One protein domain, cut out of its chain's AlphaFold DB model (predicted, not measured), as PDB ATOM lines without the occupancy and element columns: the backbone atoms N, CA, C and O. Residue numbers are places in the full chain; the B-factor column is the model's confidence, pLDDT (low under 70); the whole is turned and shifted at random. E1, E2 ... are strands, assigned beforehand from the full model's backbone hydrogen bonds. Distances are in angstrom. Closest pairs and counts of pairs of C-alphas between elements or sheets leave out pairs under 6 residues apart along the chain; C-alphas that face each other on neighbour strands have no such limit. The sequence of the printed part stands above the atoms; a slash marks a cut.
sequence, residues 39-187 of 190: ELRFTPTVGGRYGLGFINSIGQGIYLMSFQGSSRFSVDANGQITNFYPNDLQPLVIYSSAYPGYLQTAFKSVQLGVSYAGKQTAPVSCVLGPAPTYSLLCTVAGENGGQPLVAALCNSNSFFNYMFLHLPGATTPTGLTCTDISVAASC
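This is residues 39 to 187 of the 190 residues of an uncharacterized protein of Microdochium bolleyi (UniProt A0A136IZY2). This is a small, rounded barrel of strands, its ring closed but pinched where E3 comes near E9; round the ring run E1, E2, E3, E5, E9, E8, E10 and back to E1. On the far side of E5, the wall branches into E4, E6 and E7, which curve round until E7 comes back beside E10. The printed part has 149 residues with no named helix and ten named strands, E1 to E10 in order; the neighbour pairs are all antiparallel, and the class is all strand. The whole is compact, with a radius of gyration of the C-alphas of 14.3 A, and spans 38 by 34 by 34 A.

Start with E1, residues 39 to 46, E2, residues 49 to 57, and E3, residues 61 to 67: they form a meander, each strand the antiparallel neighbour of the one before. Look within hydrogen-bond range for N 42 and O 50 at 3.0 A in the hairpin E1 and E2, and for N 53 and O 65 at 2.9 A in the hairpin E2 and E3. On the other side of E3 from E2 is E5, residues 102 to 109, with N 107 and O 62 at 2.8 A. The pairing of E5 is staggered: its residues 102 to 104 pair with E9, residues 161 to 166, where N 103 and O 165 are 2.7 A apart. The closest C-alphas of E3 and E9, those of Met 65 and Tyr 162, are 4.6 A apart. On the other side of E5 is E4, residues 89 to 95, its hairpin partner, with N 92 and O 106 at 2.8 A. On the other side of E4 from E5 is its antiparallel neighbour E6, residues 120 to 128, with N 93 and O 122 at 3.0 A; E6 forms a hairpin with E7, residues 136 to 140, with N 125 and O 139 at 2.8 A. E8, residues 150 to 155, forms a hairpin with E9, with N 152 and O 164 at 2.9 A. E10, residues 177 to 186, pairs with E8, N 181 and O 151 at 2.8 A, and with E1, N 41 and O 184 at 2.9 A. The closest C-alphas of E7 and E10, those of Leu 136 and Ala 184, are 5.4 A apart.

Find C-alpha 39 at (133.514, 275.503, 287.594), where E1 begins; it bends by 84 degrees at residue 43. E2 is 20.0 A long, E5 22.2 A and E6 25.6 A. E10 runs 26.3 A from C-alpha 177 to C-alpha 186 at (138.039, 278.151, 286.487), bending by 53 degrees at residue 180.

The C-alphas farthest apart, of Gly 118 and Pro 132, are 40.7 A apart. The printed part has no cut; E3 to E4, residues 68 to 88, is the long link. Mean pLDDT of the printed part is 78.4; 19 residues are under 70, among them 56 to 60 and 157 to 160.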
ATOM      1  N   GLU A  39     133.671 276.076 286.254       82.69
ATOM      2  CA  GLU A  39     133.514 275.503 287.594       82.69
ATOM      3  C   GLU A  39     133.775 276.572 288.651       82.69
ATOM      4  O   GLU A  39     134.694 277.378 288.496       82.69
ATOM      5  N   LEU A  40     133.025 276.550 289.752       85.12
ATOM      6  CA  LEU A  40     133.372 277.325 290.939       85.12
ATOM      7  C   LEU A  40     134.293 276.497 291.829       85.12
ATOM      8  O   LEU A  40     133.895 275.448 292.340       85.12
ATOM      9  N   ARG A  41     135.516 276.979 292.029       87.56
ATOM     10  CA  ARG A  41     136.497 276.377 292.933       87.56
ATOM     11  C   ARG A  41     136.686 277.242 294.154       87.56
ATOM     12  O   ARG A  41     136.602 278.463 294.067       87.56
ATOM     13  N   PHE A  42     136.961 276.601 295.280       87.25
ATOM     14  CA  PHE A  42     137.210 277.298 296.529       87.25
ATOM     15  C   PHE A  42     138.590 276.979 297.101       87.25
ATOM     16  O   PHE A  42     139.169 275.922 296.848       87.25
ATOM     17  N   THR A  43     139.135 277.913 297.871       87.25
ATOM     18  CA  THR A  43     140.400 277.764 298.600       87.25
ATOM     19  C   THR A  43     140.236 278.373 299.995       87.25
ATOM     20  O   THR A  43     139.693 279.474 300.085       87.25
ATOM     21  N   PRO A  44     140.686 277.697 301.071       83.69
ATOM     22  CA  PRO A  44     141.369 276.395 301.083       83.69
ATOM     23  C   PRO A  44     140.449 275.202 300.774       83.69
ATOM     24  O   PRO A  44     139.242 275.259 300.973       83.69
ATOM     25  N   THR A  45     141.030 274.093 300.306       83.38
ATOM     26  CA  THR A  45     140.339 272.797 300.182       83.38
ATOM     27  C   THR A  45     139.966 272.279 301.572       83.38
ATOM     28  O   THR A  45     140.827 272.164 302.443       83.38
ATOM     29  N   VAL A  46     138.699 271.912 301.779       75.62
ATOM     30  CA  VAL A  46     138.179 271.433 303.070       75.62
ATOM     31  C   VAL A  46     137.700 269.995 302.911       75.62
ATOM     32  O   VAL A  46     136.885 269.697 302.037       75.62
ATOM     33  N   GLY A  47     138.219 269.075 303.730       74.31
ATOM     34  CA  GLY A  47     137.827 267.658 303.693       74.31
ATOM     35  C   GLY A  47     138.062 266.979 302.333       74.31
ATOM     36  O   GLY A  47     137.252 266.154 301.911       74.31
ATOM     37  N   GLY A  48     139.115 267.376 301.605       76.12
ATOM     38  CA  GLY A  48     139.435 266.854 300.267       76.12
ATOM     39  C   GLY A  48     138.476 267.300 299.154       76.12
ATOM     40  O   GLY A  48     138.511 266.747 298.058       76.12
ATOM     41  N   ARG A  49     137.599 268.272 299.423       81.19
ATOM     42  CA  ARG A  49     136.670 268.866 298.451       81.19
ATOM     43  C   ARG A  49     137.189 270.236 298.032       81.19
ATOM     44  O   ARG A  49     137.711 270.964 298.873       81.19
ATOM     45  N   TYR A  50     137.040 270.577 296.755       82.38
ATOM     46  CA  TYR A  50     137.568 271.825 296.175       82.38
ATOM     47  C   TYR A  50     136.596 272.536 295.222       82.38
ATOM     48  O   TYR A  50     136.886 273.648 294.783       82.38
ATOM     49  N   GLY A  51     135.463 271.913 294.882       85.44
ATOM     50  CA  GLY A  51     134.467 272.471 293.970       85.44
ATOM     51  C   GLY A  51     133.154 272.797 294.671       85.44
ATOM     52  O   GLY A  51     132.747 272.094 295.600       85.44
ATOM     53  N   LEU A  52     132.484 273.852 294.212       83.81
ATOM     54  CA  LEU A  52     131.111 274.173 294.586       83.81
ATOM     55  C   LEU A  52     130.142 273.673 293.518       83.81
ATOM     56  O   LEU A  52     130.427 273.707 292.323       83.81
ATOM     57  N   GLY A  53     128.980 273.224 293.968       80.00
ATOM     58  CA  GLY A  53     127.923 272.706 293.117       80.00
ATOM     59  C   GLY A  53     126.558 272.810 293.758       80.00
ATOM     60  O   GLY A  53     126.441 273.300 294.879       80.00
ATOM     61  N   PHE A  54     125.527 272.338 293.071       77.06
ATOM     62  CA  PHE A  54     124.175 272.308 293.619       77.06
ATOM     63  C   PHE A  54     123.739 270.877 293.945       77.06
ATOM     64  O   PHE A  54     123.957 269.954 293.164       77.06
ATOM     65  N   ILE A  55     123.077 270.699 295.088       71.94
ATOM     66  CA  ILE A  55     122.266 269.507 295.368       71.94
ATOM     67  C   ILE A  55     120.803 269.907 295.273       71.94
ATOM     68  O   ILE A  55     120.350 270.819 295.964       71.94
ATOM     69  N   ASN A  56     120.068 269.202 294.416       68.69
ATOM     70  CA  ASN A  56     118.617 269.257 294.389       68.69
ATOM     71  C   ASN A  56     118.082 268.286 295.448       68.69
ATOM     72  O   ASN A  56     118.208 267.072 295.286       68.69
ATOM     73  N   SER A  57     117.512 268.804 296.535       58.72
ATOM     74  CA  SER A  57     116.720 267.987 297.454       58.72
ATOM     75  C   SER A  57     115.243 268.209 297.148       58.72
ATOM     76  O   SER A  57     114.704 269.299 297.363       58.72
ATOM     77  N   ILE A  58     114.585 267.177 296.617       54.16
ATOM     78  CA  ILE A  58     113.145 267.212 296.347       54.16
ATOM     79  C   ILE A  58     112.438 267.534 297.670       54.16
ATOM     80  O   ILE A  58     112.517 266.771 298.629       54.16
ATOM     81  N   GLY A  59     111.793 268.700 297.732       53.38
ATOM     82  CA  GLY A  59     110.989 269.133 298.877       53.38
ATOM     83  C   GLY A  59     111.709 269.911 299.986       53.38
ATOM     84  O   GLY A  59     111.017 270.405 300.871       53.38
ATOM     85  N   GLN A  60     113.040 270.074 299.963       62.28
ATOM     86  CA  GLN A  60     113.738 270.897 300.977       62.28
ATOM     87  C   GLN A  60     114.540 272.067 300.405       62.28
ATOM     88  O   GLN A  60     114.866 272.984 301.161       62.28
ATOM     89  N   GLY A  61     114.830 272.081 299.102       72.00
ATOM     90  CA  GLY A  61     115.520 273.186 298.437       72.00
ATOM     91  C   GLY A  61     116.680 272.756 297.547       72.00
ATOM     92  O   GLY A  61     117.118 271.603 297.564       72.00
ATOM     93  N   ILE A  62     117.184 273.720 296.783       78.31
ATOM     94  CA  ILE A  62     118.392 273.617 295.965       78.31
ATOM     95  C   ILE A  62     119.460 274.483 296.627       78.31
ATOM     96  O   ILE A  62     119.306 275.701 296.703       78.31
ATOM     97  N   TYR A  63     120.535 273.867 297.108       78.81
ATOM     98  CA  TYR A  63     121.569 274.538 297.906       78.81
ATOM     99  C   TYR A  63     122.931 274.460 297.237       78.81
ATOM    100  O   TYR A  63     123.222 273.465 296.569       78.81
ATOM    101  N   LEU A  64     123.775 275.473 297.465       80.38
ATOM    102  CA  LEU A  64     125.175 275.412 297.055       80.38
ATOM    103  C   LEU A  64     126.017 274.680 298.108       80.38
ATOM    104  O   LEU A  64     125.993 275.003 299.299       80.38
ATOM    105  N   MET A  65     126.760 273.673 297.669       78.94
ATOM    106  CA  MET A  65     127.480 272.746 298.537       78.94
ATOM    107  C   MET A  65     128.871 272.423 297.998       78.94
ATOM    108  O   MET A  65     129.157 272.659 296.827       78.94
ATOM    109  N   SER A  66     129.739 271.872 298.851       83.25
ATOM    110  CA  SER A  66     131.055 271.393 298.407       83.25
ATOM    111  C   SER A  66     131.003 269.961 297.862       83.25
ATOM    112  O   SER A  66     130.372 269.077 298.456       83.25
ATOM    113  N   PHE A  67     131.757 269.694 296.801       78.00
ATOM    114  CA  PHE A  67     131.871 268.383 296.160       78.00
ATOM    115  C   PHE A  67     133.326 268.036 295.855       78.00
ATOM    116  O   PHE A  67     134.217 268.892 295.834       78.00
ATOM    117  N   GLN A  68     133.552 266.748 295.607       75.69
ATOM    118  CA  GLN A  68     134.718 266.307 294.855       75.69
ATOM    119  C   GLN A  68     134.347 266.380 293.372       75.69
ATOM    120  O   GLN A  68     133.425 265.694 292.937       75.69
ATOM    121  N   GLY A  69     135.015 267.254 292.623       66.25
ATOM    122  CA  GLY A  69     134.710 267.520 291.219       66.25
ATOM    123  C   GLY A  69     133.911 268.804 291.003       66.25
ATOM    124  O   GLY A  69     133.846 269.677 291.867       66.25
ATOM    125  N   SER A  70     133.342 268.925 289.809       63.66
ATOM    126  CA  SER A  70     132.854 270.187 289.273       63.66
ATOM    127  C   SER A  70     131.357 270.192 289.010       63.66
ATOM    128  O   SER A  70     130.849 269.314 288.311       63.66
ATOM    129  N   SER A  71     130.659 271.231 289.458       67.81
ATOM    130  CA  SER A  71     129.399 271.624 288.826       67.81
ATOM    131  C   SER A  71     129.658 272.747 287.838       67.81
ATOM    132  O   SER A  71     130.456 273.646 288.104       67.81
ATOM    133  N   ARG A  72     128.996 272.663 286.685       73.75
ATOM    134  CA  ARG A  72     129.158 273.628 285.603       73.75
ATOM    135  C   ARG A  72     128.171 274.771 285.800       73.75
ATOM    136  O   ARG A  72     126.967 274.541 285.884       73.75
ATOM    137  N   PHE A  73     128.700 275.982 285.881       77.00
ATOM    138  CA  PHE A  73     127.942 277.219 285.964       77.00
ATOM    139  C   PHE A  73     128.038 277.970 284.637       77.00
ATOM    140  O   PHE A  73     129.041 277.896 283.921       77.00
ATOM    141  N   SER A  74     126.980 278.721 284.348       76.38
ATOM    142  CA  SER A  74     126.927 279.696 283.264       76.38
ATOM    143  C   SER A  74     126.942 281.101 283.850       76.38
ATOM    144  O   SER A  74     126.500 281.309 284.985       76.38
ATOM    145  N   VAL A  75     127.442 282.050 283.067       76.12
ATOM    146  CA  VAL A  75     127.421 283.483 283.365       76.12
ATOM    147  C   VAL A  75     126.872 284.235 282.168       76.12
ATOM    148  O   VAL A  75     127.080 283.821 281.027       76.12
ATOM    149  N   ASP A  76     126.138 285.311 282.425       75.25
ATOM    150  CA  ASP A  76     125.684 286.205 281.366       75.25
ATOM    151  C   ASP A  76     126.784 287.184 280.913       75.25
ATOM    152  O   ASP A  76     127.923 287.154 281.384       75.25
ATOM    153  N   ALA A  77     126.429 288.071 279.980       73.75
ATOM    154  CA  ALA A  77     127.327 289.089 279.433       73.75
ATOM    155  C   ALA A  77     127.831 290.113 280.471       73.75
ATOM    156  O   ALA A  77     128.799 290.818 280.200       73.75
ATOM    157  N   ASN A  78     127.203 290.190 281.646       75.94
ATOM    158  CA  ASN A  78     127.614 291.058 282.747       75.94
ATOM    159  C   ASN A  78     128.477 290.312 283.780       75.94
ATOM    160  O   ASN A  78     128.827 290.883 284.811       75.94
ATOM    161  N   GLY A  79     128.805 289.038 283.533       73.56
ATOM    162  CA  GLY A  79     129.552 288.192 284.464       73.56
ATOM    163  C   GLY A  79     128.717 287.683 285.641       73.56
ATOM    164  O   GLY A  79     129.280 287.101 286.569       73.56
ATOM    165  N   GLN A  80     127.396 287.885 285.623       80.19
ATOM    166  CA  GLN A  80     126.485 287.404 286.658       80.19
ATOM    167  C   GLN A  80     126.266 285.901 286.489       80.19
ATOM    168  O   GLN A  80     126.010 285.427 285.384       80.19
ATOM    169  N   ILE A  81     126.326 285.139 287.584       77.62
ATOM    170  CA  ILE A  81     126.034 283.699 287.554       77.62
ATOM    171  C   ILE A  81     124.559 283.475 287.198       77.62
ATOM    172  O   ILE A  81     123.670 283.936 287.917       77.62
ATOM    173  N   THR A  82     124.312 282.716 286.127       71.25
ATOM    174  CA  THR A  82     122.978 282.405 285.578       71.25
ATOM    175  C   THR A  82     122.635 280.904 285.528       71.25
ATOM    176  O   THR A  82     121.504 280.553 285.208       71.25
ATOM    177  N   ASN A  83     123.556 280.023 285.955       69.50
ATOM    178  CA  ASN A  83     123.412 278.555 286.077       69.50
ATOM    179  C   ASN A  83     123.031 277.805 284.766       69.50
ATOM    180  O   ASN A  83     122.787 278.402 283.722       69.50
ATOM    181  N   PHE A  84     123.044 276.466 284.796       59.12
ATOM    182  CA  PHE A  84     122.879 275.584 283.630       59.12
ATOM    183  C   PHE A  84     121.467 275.588 283.023       59.12
ATOM    184  O   PHE A  84     121.317 275.219 281.863       59.12
ATOM    185  N   TYR A  85     120.444 275.994 283.784       65.44
ATOM    186  CA  TYR A  85     119.056 276.090 283.321       65.44
ATOM    187  C   TYR A  85     118.665 277.566 283.177       65.44
ATOM    188  O   TYR A  85     118.179 278.165 284.146       65.44
ATOM    189  N   PRO A  86     118.878 278.173 281.991       62.72
ATOM    190  CA  PRO A  86     118.557 279.571 281.765       62.72
ATOM    191  C   PRO A  86     117.071 279.792 282.052       62.72
ATOM    192  O   PRO A  86     116.225 279.057 281.542       62.72
ATOM    193  N   ASN A  87     116.761 280.810 282.854       70.88
ATOM    194  CA  ASN A  87     115.410 281.196 283.293       70.88
ATOM    195  C   ASN A  87     114.746 280.320 284.371       70.88
ATOM    196  O   ASN A  87     113.639 280.658 284.787       70.88
ATOM    197  N   ASP A  88     115.377 279.244 284.849       76.94
ATOM    198  CA  ASP A  88     114.807 278.443 285.941       76.94
ATOM    199  C   ASP A  88     115.417 278.794 287.299       76.94
ATOM    200  O   ASP A  88     114.706 279.139 288.246       76.94
ATOM    201  N   LEU A  89     116.748 278.722 287.385       78.31
ATOM    202  CA  LEU A  89     117.452 278.836 288.654       78.31
ATOM    203  C   LEU A  89     117.791 280.287 288.976       78.31
ATOM    204  O   LEU A  89     118.632 280.906 288.329       78.31
ATOM    205  N   GLN A  90     117.159 280.811 290.024       81.06
ATOM    206  CA  GLN A  90     117.426 282.149 290.548       81.06
ATOM    207  C   GLN A  90     118.205 282.037 291.861       81.06
ATOM    208  O   GLN A  90     117.703 281.394 292.790       81.06
ATOM    209  N   PRO A  91     119.414 282.622 291.960       80.88
ATOM    210  CA  PRO A  91     120.200 282.575 293.182       80.88
ATOM    211  C   PRO A  91     119.549 283.443 294.264       80.88
ATOM    212  O   PRO A  91     119.111 284.570 294.024       80.88
ATOM    213  N   LEU A  92     119.495 282.904 295.476       84.00
ATOM    214  CA  LEU A  92     118.907 283.523 296.653       84.00
ATOM    215  C   LEU A  92     119.839 283.357 297.850       84.00
ATOM    216  O   LEU A  92     120.591 282.385 297.957       84.00
ATOM    217  N   VAL A  93     119.695 284.264 298.804       84.31
ATOM    218  CA  VAL A  93     120.075 284.005 300.191       84.31
ATOM    219  C   VAL A  93     118.834 283.729 301.024       84.31
ATOM    220  O   VAL A  93     117.772 284.314 300.804       84.31
ATOM    221  N   ILE A  94     118.977 282.827 301.984       84.31
ATOM    222  CA  ILE A  94     117.973 282.513 302.990       84.31
ATOM    223  C   ILE A  94     118.474 283.058 304.322       84.31
ATOM    224  O   ILE A  94     119.545 282.666 304.798       84.31
ATOM    225  N   TYR A  95     117.672 283.920 304.941       81.88
ATOM    226  CA  TYR A  95     117.928 284.388 306.296       81.88
ATOM    227  C   TYR A  95     117.451 283.320 307.269       81.88
ATOM    228  O   TYR A  95     116.285 282.916 307.265       81.88
ATOM    229  N   SER A  96     118.374 282.847 308.097       74.62
ATOM    230  CA  SER A  96     118.087 281.865 309.128       74.62
ATOM    231  C   SER A  96     118.130 282.543 310.487       74.62
ATOM    232  O   SER A  96     119.177 283.032 310.903       74.62
ATOM    233  N   SER A  97     117.018 282.509 311.222       72.75
ATOM    234  CA  SER A  97     117.018 282.894 312.637       72.75
ATOM    235  C   SER A  97     117.910 281.978 313.484       72.75
ATOM    236  O   SER A  97     118.389 282.400 314.531       72.75
ATOM    237  N   ALA A  98     118.177 280.751 313.020       71.81
ATOM    238  CA  ALA A  98     119.103 279.831 313.677       71.81
ATOM    239  C   ALA A  98     120.579 280.224 313.483       71.81
ATOM    240  O   ALA A  98     121.415 279.821 314.286       71.81
ATOM    241  N   TYR A  99     120.901 281.014 312.449       75.25
ATOM    242  CA  TYR A  99     122.271 281.429 312.125       75.25
ATOM    243  C   TYR A  99     122.354 282.948 311.869       75.25
ATOM    244  O   TYR A  99     122.594 283.368 310.736       75.25
ATOM    245  N   PRO A 100     122.137 283.808 312.885       74.25
ATOM    246  CA  PRO A 100     122.171 285.258 312.695       74.25
ATOM    247  C   PRO A 100     123.499 285.726 312.080       74.25
ATOM    248  O   PRO A 100     124.571 285.370 312.560       74.25
ATOM    249  N   GLY A 101     123.431 286.511 311.000       77.25
ATOM    250  CA  GLY A 101     124.607 287.012 310.273       77.25
ATOM    251  C   GLY A 101     125.196 286.048 309.233       77.25
ATOM    252  O   GLY A 101     125.947 286.500 308.368       77.25
ATOM    253  N   TYR A 102     124.809 284.768 309.259       81.75
ATOM    254  CA  TYR A 102     125.148 283.775 308.239       81.75
ATOM    255  C   TYR A 102     123.940 283.500 307.345       81.75
ATOM    256  O   TYR A 102     122.885 283.029 307.770       81.75
ATOM    257  N   LEU A 103     124.114 283.786 306.064       82.88
ATOM    258  CA  LEU A 103     123.103 283.664 305.034       82.88
ATOM    259  C   LEU A 103     123.344 282.374 304.259       82.88
ATOM    260  O   LEU A 103     124.395 282.176 303.646       82.88
ATOM    261  N   GLN A 104     122.368 281.471 304.282       82.19
ATOM    262  CA  GLN A 104     122.478 280.235 303.520       82.19
ATOM    263  C   GLN A 104     122.241 280.539 302.041       82.19
ATOM    264  O   GLN A 104     121.213 281.118 301.686       82.19
ATOM    265  N   THR A 105     123.167 280.133 301.174       82.62
ATOM    266  CA  THR A 105     122.969 280.274 299.728       82.62
ATOM    267  C   THR A 105     122.087 279.171 299.175       82.62
ATOM    268  O   THR A 105     122.249 277.986 299.483       82.62
ATOM    269  N   ALA A 106     121.127 279.573 298.355       82.88
ATOM    270  CA  ALA A 106     120.127 278.689 297.793       82.88
ATOM    271  C   ALA A 106     119.736 279.129 296.383       82.88
ATOM    272  O   ALA A 106     120.082 280.216 295.925       82.88
ATOM    273  N   PHE A 107     118.979 278.282 295.700       81.88
ATOM    274  CA  PHE A 107     118.365 278.596 294.421       81.88
ATOM    275  C   PHE A 107     116.868 278.329 294.499       81.88
ATOM    276  O   PHE A 107     116.423 277.329 295.075       81.88
ATOM    277  N   LYS A 108     116.086 279.228 293.914       81.81
ATOM    278  CA  LYS A 108     114.693 278.967 293.544       81.81
ATOM    279  C   LYS A 108     114.678 278.312 292.165       81.81
ATOM    280  O   LYS A 108     115.454 278.721 291.312       81.81
ATOM    281  N   SER A 109     113.785 277.345 291.964       83.31
ATOM    282  CA  SER A 109     113.477 276.750 290.657       83.31
ATOM    283  C   SER A 109     111.979 276.873 290.410       83.31
ATOM    284  O   SER A 109     111.175 276.439 291.240       83.31
ATOM    285  N   VAL A 110     111.605 277.484 289.290       78.62
ATOM    286  CA  VAL A 110     110.206 277.594 288.858       78.62
ATOM    287  C   VAL A 110     109.730 276.260 288.287       78.62
ATOM    288  O   VAL A 110     108.623 275.828 288.600       78.62
ATOM    289  N   GLN A 111     110.570 275.577 287.510       81.38
ATOM    290  CA  GLN A 111     110.256 274.295 286.876       81.38
ATOM    291  C   GLN A 111     110.059 273.178 287.903       81.38
ATOM    292  O   GLN A 111     109.154 272.361 287.755       81.38
ATOM    293  N   LEU A 112     110.875 273.154 288.961       78.94
ATOM    294  CA  LEU A 112     110.781 272.155 290.029       78.94
ATOM    295  C   LEU A 112     109.810 272.562 291.149       78.94
ATOM    296  O   LEU A 112     109.666 271.824 292.122       78.94
ATOM    297  N   GLY A 113     109.174 273.735 291.055       78.94
ATOM    298  CA  GLY A 113     108.247 274.233 292.077       78.94
ATOM    299  C   GLY A 113     108.895 274.471 293.447       78.94
ATOM    300  O   GLY A 113     108.215 274.432 294.472       78.94
ATOM    301  N   VAL A 114     110.211 274.701 293.493       81.12
ATOM    302  CA  VAL A 114     110.944 274.887 294.750       81.12
ATOM    303  C   VAL A 114     110.687 276.293 295.287       81.12
ATOM    304  O   VAL A 114     111.041 277.293 294.659       81.12
ATOM    305  N   SER A 115     110.115 276.367 296.489       74.50
ATOM    306  CA  SER A 115     109.928 277.609 297.241       74.50
ATOM    307  C   SER A 115     110.358 277.436 298.699       74.50
ATOM    308  O   SER A 115     110.317 276.337 299.246       74.50
ATOM    309  N   TYR A 116     110.778 278.531 299.333       77.88
ATOM    310  CA  TYR A 116     111.225 278.555 300.729       77.88
ATOM    311  C   TYR A 116     110.188 279.263 301.605       77.88
ATOM    312  O   TYR A 116     110.450 280.324 302.167       77.88
ATOM    313  N   ALA A 117     108.977 278.704 301.668       69.81
ATOM    314  CA  ALA A 117     107.887 279.271 302.458       69.81
ATOM    315  C   ALA A 117     108.294 279.466 303.932       69.81
ATOM    316  O   ALA A 117     108.964 278.620 304.523       69.81
ATOM    317  N   GLY A 118     107.900 280.601 304.520       71.56
ATOM    318  CA  GLY A 118     108.207 280.939 305.915       71.56
ATOM    319  C   GLY A 118     109.658 281.356 306.183       71.56
ATOM    320  O   GLY A 118     109.983 281.677 307.322       71.56
ATOM    321  N   LYS A 119     110.526 281.385 305.164       76.12
ATOM    322  CA  LYS A 119     111.880 281.933 305.272       76.12
ATOM    323  C   LYS A 119     111.944 283.285 304.571       76.12
ATOM    324  O   LYS A 119     111.415 283.435 303.471       76.12
ATOM    325  N   GLN A 120     112.616 284.258 305.179       79.19
ATOM    326  CA  GLN A 120     112.951 285.484 304.465       79.19
ATOM    327  C   GLN A 120     114.015 285.142 303.420       79.19
ATOM    328  O   GLN A 120     115.005 284.467 303.720       79.19
ATOM    329  N   THR A 121     113.790 285.580 302.187       81.19
ATOM    330  CA  THR A 121     114.729 285.425 301.080       81.19
ATOM    331  C   THR A 121     115.012 286.778 300.455       81.19
ATOM    332  O   THR A 121     114.136 287.638 300.393       81.19
ATOM    333  N   ALA A 122     116.239 286.960 299.982       82.94
ATOM    334  CA  ALA A 122     116.606 288.109 299.167       82.94
ATOM    335  C   ALA A 122     117.377 287.637 297.928       82.94
ATOM    336  O   ALA A 122     118.106 286.636 298.002       82.94
ATOM    337  N   PRO A 123     117.210 288.315 296.780       82.38
ATOM    338  CA  PRO A 123     118.013 288.032 295.604       82.38
ATOM    339  C   PRO A 123     119.479 288.356 295.892       82.38
ATOM    340  O   PRO A 123     119.799 289.408 296.453       82.38
ATOM    341  N   VAL A 124     120.366 287.449 295.484       83.38
ATOM    342  CA  VAL A 124     121.813 287.661 295.551       83.38
ATOM    343  C   VAL A 124     122.349 287.873 294.138       83.38
ATOM    344  O   VAL A 124     122.051 287.109 293.218       83.38
ATOM    345  N   SER A 125     123.128 288.929 293.953       84.31
ATOM    346  CA  SER A 125     123.894 289.163 292.733       84.31
ATOM    347  C   SER A 125     125.298 288.635 292.971       84.31
ATOM    348  O   SER A 125     125.936 289.021 293.939       84.31
ATOM    349  N   CYS A 126     125.761 287.713 292.133       82.62
ATOM    350  CA  CYS A 126     127.088 287.132 292.232       82.62
ATOM    351  C   CYS A 126     127.754 287.294 290.872       82.62
ATOM    352  O   CYS A 126     127.317 286.687 289.892       82.62
ATOM    353  N   VAL A 127     128.782 288.134 290.830       84.25
ATOM    354  CA  VAL A 127     129.485 288.537 289.616       84.25
ATOM    355  C   VAL A 127     130.922 288.039 289.695       84.25
ATOM    356  O   VAL A 127     131.563 288.115 290.746       84.25
ATOM    357  N   LEU A 128     131.430 287.501 288.591       83.88
ATOM    358  CA  LEU A 128     132.844 287.163 288.483       83.88
ATOM    359  C   LEU A 128     133.672 288.431 288.310       83.88
ATOM    360  O   LEU A 128     133.341 289.284 287.500       83.88
ATOM    361  N   GLY A 129     134.771 288.536 289.045       82.25
ATOM    362  CA  GLY A 129     135.792 289.548 288.833       82.25
ATOM    363  C   GLY A 129     136.564 289.327 287.526       82.25
ATOM    364  O   GLY A 129     136.384 288.316 286.841       82.25
ATOM    365  N   PRO A 130     137.454 290.265 287.171       79.62
ATOM    366  CA  PRO A 130     138.256 290.157 285.961       79.62
ATOM    367  C   PRO A 130     139.266 288.997 286.019       79.62
ATOM    368  O   PRO A 130     139.630 288.485 287.082       79.62
ATOM    369  N   ALA A 131     139.753 288.609 284.840       77.56
ATOM    370  CA  ALA A 131     140.895 287.717 284.683       77.56
ATOM    371  C   ALA A 131     142.155 288.270 285.392       77.56
ATOM    372  O   ALA A 131     142.294 289.490 285.522       77.56
ATOM    373  N   PRO A 132     143.112 287.412 285.803       77.19
ATOM    374  CA  PRO A 132     143.152 285.954 285.621       77.19
ATOM    375  C   PRO A 132     142.504 285.159 286.761       77.19
ATOM    376  O   PRO A 132     142.383 283.942 286.659       77.19
ATOM    377  N   THR A 133     142.132 285.818 287.860       81.88
ATOM    378  CA  THR A 133     141.670 285.133 289.073       81.88
ATOM    379  C   THR A 133     140.186 284.805 289.038       81.88
ATOM    380  O   THR A 133     139.784 283.853 289.696       81.88
ATOM    381  N   TYR A 134     139.380 285.586 288.305       85.69
ATOM    382  CA  TYR A 134     137.928 285.413 288.195       85.69
ATOM    383  C   TYR A 134     137.241 285.191 289.554       85.69
ATOM    384  O   TYR A 134     136.416 284.290 289.721       85.69
ATOM    385  N   SER A 135     137.632 285.986 290.554       87.38
ATOM    386  CA  SER A 135     137.115 285.886 291.921       87.38
ATOM    387  C   SER A 135     135.607 286.130 291.962       87.38
ATOM    388  O   SER A 135     135.114 287.043 291.309       87.38
ATOM    389  N   LEU A 136     134.868 285.346 292.738       85.69
ATOM    390  CA  LEU A 136     133.428 285.521 292.889       85.69
ATOM    391  C   LEU A 136     133.121 286.617 293.911       85.69
ATOM    392  O   LEU A 136     133.552 286.533 295.061       85.69
ATOM    393  N   LEU A 137     132.337 287.611 293.507       87.25
ATOM    394  CA  LEU A 137     131.866 288.690 294.369       87.25
ATOM    395  C   LEU A 137     130.347 288.617 294.465       87.25
ATOM    396  O   LEU A 137     129.663 288.764 293.456       87.25
ATOM    397  N   CYS A 138     129.821 288.392 295.670       86.56
ATOM    398  CA  CYS A 138     128.383 288.314 295.910       86.56
ATOM    399  C   CYS A 138     127.887 289.498 296.750       86.56
ATOM    400  O   CYS A 138     128.495 289.838 297.760       86.56
ATOM    401  N   THR A 139     126.760 290.090 296.368       85.94
ATOM    402  CA  THR A 139     126.058 291.163 297.081       85.94
ATOM    403  C   THR A 139     124.577 290.823 297.207       85.94
ATOM    404  O   THR A 139     124.016 290.090 296.391       85.94
ATOM    405  N   VAL A 140     123.920 291.355 298.235       82.56
ATOM    406  CA  VAL A 140     122.468 291.225 298.406       82.56
ATOM    407  C   VAL A 140     121.841 292.593 298.191       82.56
ATOM    408  O   VAL A 140     122.273 293.587 298.776       82.56
ATOM    409  N   ALA A 141     120.849 292.656 297.305       76.00
ATOM    410  CA  ALA A 141     120.229 293.919 296.927       76.00
ATOM    411  C   ALA A 141     119.554 294.588 298.135       76.00
ATOM    412  O   ALA A 141     118.770 293.958 298.839       76.00
ATOM    413  N   GLY A 142     119.841 295.876 298.346       68.56
ATOM    414  CA  GLY A 142     119.234 296.673 299.419       68.56
ATOM    415  C   GLY A 142     119.755 296.372 300.826       68.56
ATOM    416  O   GLY A 142     119.286 296.981 301.781       68.56
ATOM    417  N   GLU A 143     120.738 295.484 300.958       70.38
ATOM    418  CA  GLU A 143     121.269 295.038 302.243       70.38
ATOM    419  C   GLU A 143     122.713 295.499 302.421       70.38
ATOM    420  O   GLU A 143     123.495 295.554 301.469       70.38
ATOM    421  N   ASN A 144     123.071 295.848 303.659       68.31
ATOM    422  CA  ASN A 144     124.437 296.212 304.061       68.31
ATOM    423  C   ASN A 144     125.105 297.281 303.181       68.31
ATOM    424  O   ASN A 144     126.310 297.235 302.949       68.31
ATOM    425  N   GLY A 145     124.330 298.227 302.640       70.31
ATOM    426  CA  GLY A 145     124.856 299.282 301.770       70.31
ATOM    427  C   GLY A 145     125.528 298.768 300.490       70.31
ATOM    428  O   GLY A 145     126.381 299.463 299.944       70.31
ATOM    429  N   GLY A 146     125.191 297.554 300.033       74.50
ATOM    430  CA  GLY A 146     125.794 296.933 298.850       74.50
ATOM    431  C   GLY A 146     127.201 296.374 299.075       74.50
ATOM    432  O   GLY A 146     127.906 296.101 298.103       74.50
ATOM    433  N   GLN A 147     127.626 296.208 300.331       79.94
ATOM    434  CA  GLN A 147     128.922 295.610 300.648       79.94
ATOM    435  C   GLN A 147     128.996 294.147 300.170       79.94
ATOM    436  O   GLN A 147     128.002 293.416 300.260       79.94
ATOM    437  N   PRO A 148     130.164 293.700 299.670       84.06
ATOM    438  CA  PRO A 148     130.364 292.317 299.273       84.06
ATOM    439  C   PRO A 148     130.302 291.391 300.490       84.06
ATOM    440  O   PRO A 148     130.839 291.685 301.559       84.06
ATOM    441  N   LEU A 149     129.648 290.252 300.304       86.56
ATOM    442  CA  LEU A 149     129.595 289.183 301.285       86.56
ATOM    443  C   LEU A 149     130.851 288.316 301.200       86.56
ATOM    444  O   LEU A 149     131.408 288.097 300.122       86.56
ATOM    445  N   VAL A 150     131.257 287.780 302.345       89.31
ATOM    446  CA  VAL A 150     132.330 286.793 302.462       89.31
ATOM    447  C   VAL A 150     131.723 285.402 302.338       89.31
ATOM    448  O   VAL A 150     130.696 285.112 302.950       89.31
ATOM    449  N   ALA A 151     132.336 284.544 301.524       88.88
ATOM    450  CA  ALA A 151     131.940 283.149 301.422       88.88
ATOM    451  C   ALA A 151     132.636 282.321 302.502       88.88
ATOM    452  O   ALA A 151     133.847 282.420 302.684       88.88
ATOM    453  N   ALA A 152     131.880 281.452 303.162       89.44
ATOM    454  CA  ALA A 152     132.404 280.480 304.106       89.44
ATOM    455  C   ALA A 152     131.847 279.091 303.813       89.44
ATOM    456  O   ALA A 152     130.672 278.921 303.476       89.44
ATOM    457  N   LEU A 153     132.688 278.077 303.991       87.44
ATOM    458  CA  LEU A 153     132.233 276.697 304.085       87.44
ATOM    459  C   LEU A 153     131.999 276.357 305.540       87.44
ATOM    460  O   LEU A 153     132.936 276.347 306.335       87.44
ATOM    461  N   CYS A 154     130.752 276.043 305.860       84.75
ATOM    462  CA  CYS A 154     130.367 275.598 307.186       84.75
ATOM    463  C   CYS A 154     130.050 274.111 307.155       84.75
ATOM    464  O   CYS A 154     129.214 273.650 306.370       84.75
ATOM    465  N   ASN A 155     130.721 273.368 308.026       81.50
ATOM    466  CA  ASN A 155     130.468 271.956 308.242       81.50
ATOM    467  C   ASN A 155     129.426 271.801 309.355       81.50
ATOM    468  O   ASN A 155     129.607 272.342 310.452       81.50
ATOM    469  N   SER A 156     128.343 271.080 309.060       70.62
ATOM    470  CA  SER A 156     127.439 270.568 310.085       70.62
ATOM    471  C   SER A 156     127.829 269.125 310.388       70.62
ATOM    472  O   SER A 156     128.180 268.364 309.488       70.62
ATOM    473  N   ASN A 157     127.700 268.706 311.645       59.62
ATOM    474  CA  ASN A 157     128.043 267.348 312.088       59.62
ATOM    475  C   ASN A 157     127.254 266.229 311.362       59.62
ATOM    476  O   ASN A 157     127.519 265.048 311.573       59.62
ATOM    477  N   SER A 158     126.298 266.595 310.503       55.97
ATOM    478  CA  SER A 158     125.333 265.722 309.848       55.97
ATOM    479  C   SER A 158     125.481 265.756 308.319       55.97
ATOM    480  O   SER A 158     124.544 266.093 307.609       55.97
ATOM    481  N   PHE A 159     126.629 265.320 307.795       54.88
ATOM    482  CA  PHE A 159     126.830 264.848 306.407       54.88
ATOM    483  C   PHE A 159     127.252 265.857 305.322       54.88
ATOM    484  O   PHE A 159     127.760 265.412 304.288       54.88
ATOM    485  N   PHE A 160     127.128 267.177 305.508       67.62
ATOM    486  CA  PHE A 160     127.294 268.124 304.394       67.62
ATOM    487  C   PHE A 160     128.006 269.438 304.760       67.62
ATOM    488  O   PHE A 160     127.638 270.112 305.720       67.62
ATOM    489  N   ASN A 161     128.980 269.844 303.929       75.12
ATOM    490  CA  ASN A 161     129.536 271.200 303.955       75.12
ATOM    491  C   ASN A 161     128.700 272.101 303.039       75.12
ATOM    492  O   ASN A 161     128.662 271.895 301.816       75.12
ATOM    493  N   TYR A 162     128.071 273.103 303.634       78.50
ATOM    494  CA  TYR A 162     127.274 274.100 302.929       78.50
ATOM    495  C   TYR A 162     128.099 275.354 302.681       78.50
ATOM    496  O   TYR A 162     128.909 275.739 303.529       78.50
ATOM    497  N   MET A 163     127.856 276.013 301.546       83.12
ATOM    498  CA  MET A 163     128.341 277.374 301.368       83.12
ATOM    499  C   MET A 163     127.363 278.356 302.011       83.12
ATOM    500  O   MET A 163     126.192 278.457 301.628       83.12
ATOM    501  N   PHE A 164     127.878 279.119 302.960       86.25
ATOM    502  CA  PHE A 164     127.225 280.298 303.495       86.25
ATOM    503  C   PHE A 164     127.890 281.547 302.934       86.25
ATOM    504  O   PHE A 164     129.071 281.546 302.586       86.25
ATOM    505  N   LEU A 165     127.116 282.619 302.866       85.62
ATOM    506  CA  LEU A 165     127.629 283.968 302.733       85.62
ATOM    507  C   LEU A 165     127.410 284.680 304.063       85.62
ATOM    508  O   LEU A 165     126.380 284.488 304.702       85.62
ATOM    509  N   HIS A 166     128.342 285.506 304.495       86.50
ATOM    510  CA  HIS A 166     128.182 286.292 305.712       86.50
ATOM    511  C   HIS A 166     128.814 287.663 305.551       86.50
ATOM    512  O   HIS A 166     129.562 287.933 304.608       86.50
ATOM    513  N   LEU A 167     128.490 288.552 306.482       80.44
ATOM    514  CA  LEU A 167     129.150 289.845 306.552       80.44
ATOM    515  C   LEU A 167     130.574 289.690 307.093       80.44
ATOM    516  O   LEU A 167     130.808 288.825 307.947       80.44
ATOM    517  N   PRO A 168     131.521 290.534 306.650       78.75
ATOM    518  CA  PRO A 168     132.811 290.643 307.313       78.75
ATOM    519  C   PRO A 168     132.622 290.849 308.824       78.75
ATOM    520  O   PRO A 168     131.870 291.727 309.244       78.75
ATOM    521  N   GLY A 169     133.277 290.021 309.638       74.31
ATOM    522  CA  GLY A 169     133.171 290.086 311.100       74.31
ATOM    523  C   GLY A 169     131.916 289.444 311.704       74.31
ATOM    524  O   GLY A 169     131.696 289.588 312.905       74.31
ATOM    525  N   ALA A 170     131.100 288.733 310.919       81.56
ATOM    526  CA  ALA A 170     130.015 287.922 311.465       81.56
ATOM    527  C   ALA A 170     130.559 286.828 312.401       81.56
ATOM    528  O   ALA A 170     131.566 286.185 312.113       81.56
ATOM    529  N   THR A 171     129.869 286.596 313.515       80.12
ATOM    530  CA  THR A 171     130.231 285.535 314.461       80.12
ATOM    531  C   THR A 171     129.772 284.182 313.931       80.12
ATOM    532  O   THR A 171     128.587 284.009 313.640       80.12
ATOM    533  N   THR A 172     130.688 283.215 313.844       80.44
ATOM    534  CA  THR A 172     130.383 281.837 313.433       80.44
ATOM    535  C   THR A 172     129.217 281.260 314.245       80.44
ATOM    536  O   THR A 172     129.248 281.348 315.478       80.44
ATOM    537  N   PRO A 173     128.202 280.641 313.613       76.81
ATOM    538  CA  PRO A 173     127.055 280.135 314.346       76.81
ATOM    539  C   PRO A 173     127.426 278.949 315.240       76.81
ATOM    540  O   PRO A 173     128.211 278.078 314.860       76.81
ATOM    541  N   THR A 174     126.814 278.883 316.422       80.69
ATOM    542  CA  THR A 174     127.022 277.786 317.373       80.69
ATOM    543  C   THR A 174     126.685 276.435 316.739       80.69
ATOM    544  O   THR A 174     125.618 276.260 316.157       80.69
ATOM    545  N   GLY A 175     127.584 275.456 316.886       78.81
ATOM    546  CA  GLY A 175     127.395 274.101 316.354       78.81
ATOM    547  C   GLY A 175     127.832 273.916 314.898       78.81
ATOM    548  O   GLY A 175     127.735 272.802 314.386       78.81
ATOM    549  N   LEU A 176     128.346 274.965 314.250       81.06
ATOM    550  CA  LEU A 176     129.002 274.883 312.949       81.06
ATOM    551  C   LEU A 176     130.488 275.204 313.086       81.06
ATOM    552  O   LEU A 176     130.890 276.079 313.851       81.06
ATOM    553  N   THR A 177     131.310 274.514 312.300       86.25
ATOM    554  CA  THR A 177     132.695 274.939 312.058       86.25
ATOM    555  C   THR A 177     132.746 275.564 310.677       86.25
ATOM    556  O   THR A 177     132.575 274.858 309.683       86.25
ATOM    557  N   CYS A 178     132.934 276.881 310.622       86.81
ATOM    558  CA  CYS A 178     133.018 277.630 309.374       86.81
ATOM    559  C   CYS A 178     134.464 278.017 309.066       86.81
ATOM    560  O   CYS A 178     135.237 278.349 309.962       86.81
ATOM    561  N   THR A 179     134.830 277.957 307.792       88.12
ATOM    562  CA  THR A 179     136.107 278.446 307.273       88.12
ATOM    563  C   THR A 179     135.819 279.380 306.114       88.12
ATOM    564  O   THR A 179     135.158 278.972 305.156       88.12
ATOM    565  N   ASP A 180     136.306 280.613 306.206       90.12
ATOM    566  CA  ASP A 180     136.222 281.574 305.112       90.12
ATOM    567  C   ASP A 180     136.995 281.036 303.911       90.12
ATOM    568  O   ASP A 180     138.087 280.470 304.037       90.12
ATOM    569  N   ILE A 181     136.406 281.192 302.734       88.44
ATOM    570  CA  ILE A 181     136.951 280.689 301.484       88.44
ATOM    571  C   ILE A 181     136.986 281.789 300.434       88.44
ATOM    572  O   ILE A 181     136.068 282.595 300.298       88.44
ATOM    573  N   SER A 182     138.025 281.768 299.608       89.19
ATOM    574  CA  SER A 182     137.997 282.457 298.324       89.19
ATOM    575  C   SER A 182     137.349 281.544 297.293       89.19
ATOM    576  O   SER A 182     137.780 280.398 297.154       89.19
ATOM    577  N   VAL A 183     136.370 282.050 296.547       88.31
ATOM    578  CA  VAL A 183     135.761 281.342 295.416       88.31
ATOM    579  C   VAL A 183     136.219 281.989 294.115       88.31
ATOM    580  O   VAL A 183     136.228 283.212 293.998       88.31
ATOM    581  N   ALA A 184     136.591 281.173 293.137       88.12
ATOM    582  CA  ALA A 184     137.014 281.614 291.816       88.12
ATOM    583  C   ALA A 184     136.400 280.728 290.733       88.12
ATOM    584  O   ALA A 184     136.222 279.522 290.930       88.12
ATOM    585  N   ALA A 185     136.099 281.322 289.583       85.38
ATOM    586  CA  ALA A 185     135.758 280.559 288.393       85.38
ATOM    587  C   ALA A 185     137.021 280.030 287.706       85.38
ATOM    588  O   ALA A 185     137.990 280.758 287.493       85.38
ATOM    589  N   SER A 186     136.990 278.766 287.301       83.06
ATOM    590  CA  SER A 186     138.039 278.151 286.487       83.06
ATOM    591  C   SER A 186     137.426 277.298 285.390       83.06
ATOM    592  O   SER A 186     136.373 276.693 285.595       83.06
ATOM    593  N   CYS A 187     138.101 277.183 284.251       76.44
ATOM    594  CA  CYS A 187     137.704 276.194 283.257       76.44
ATOM    595  C   CYS A 187     138.042 274.778 283.750       76.44
ATOM    596  O   CYS A 187     139.092 274.602 284.376       76.44
TER     597      CYS A 187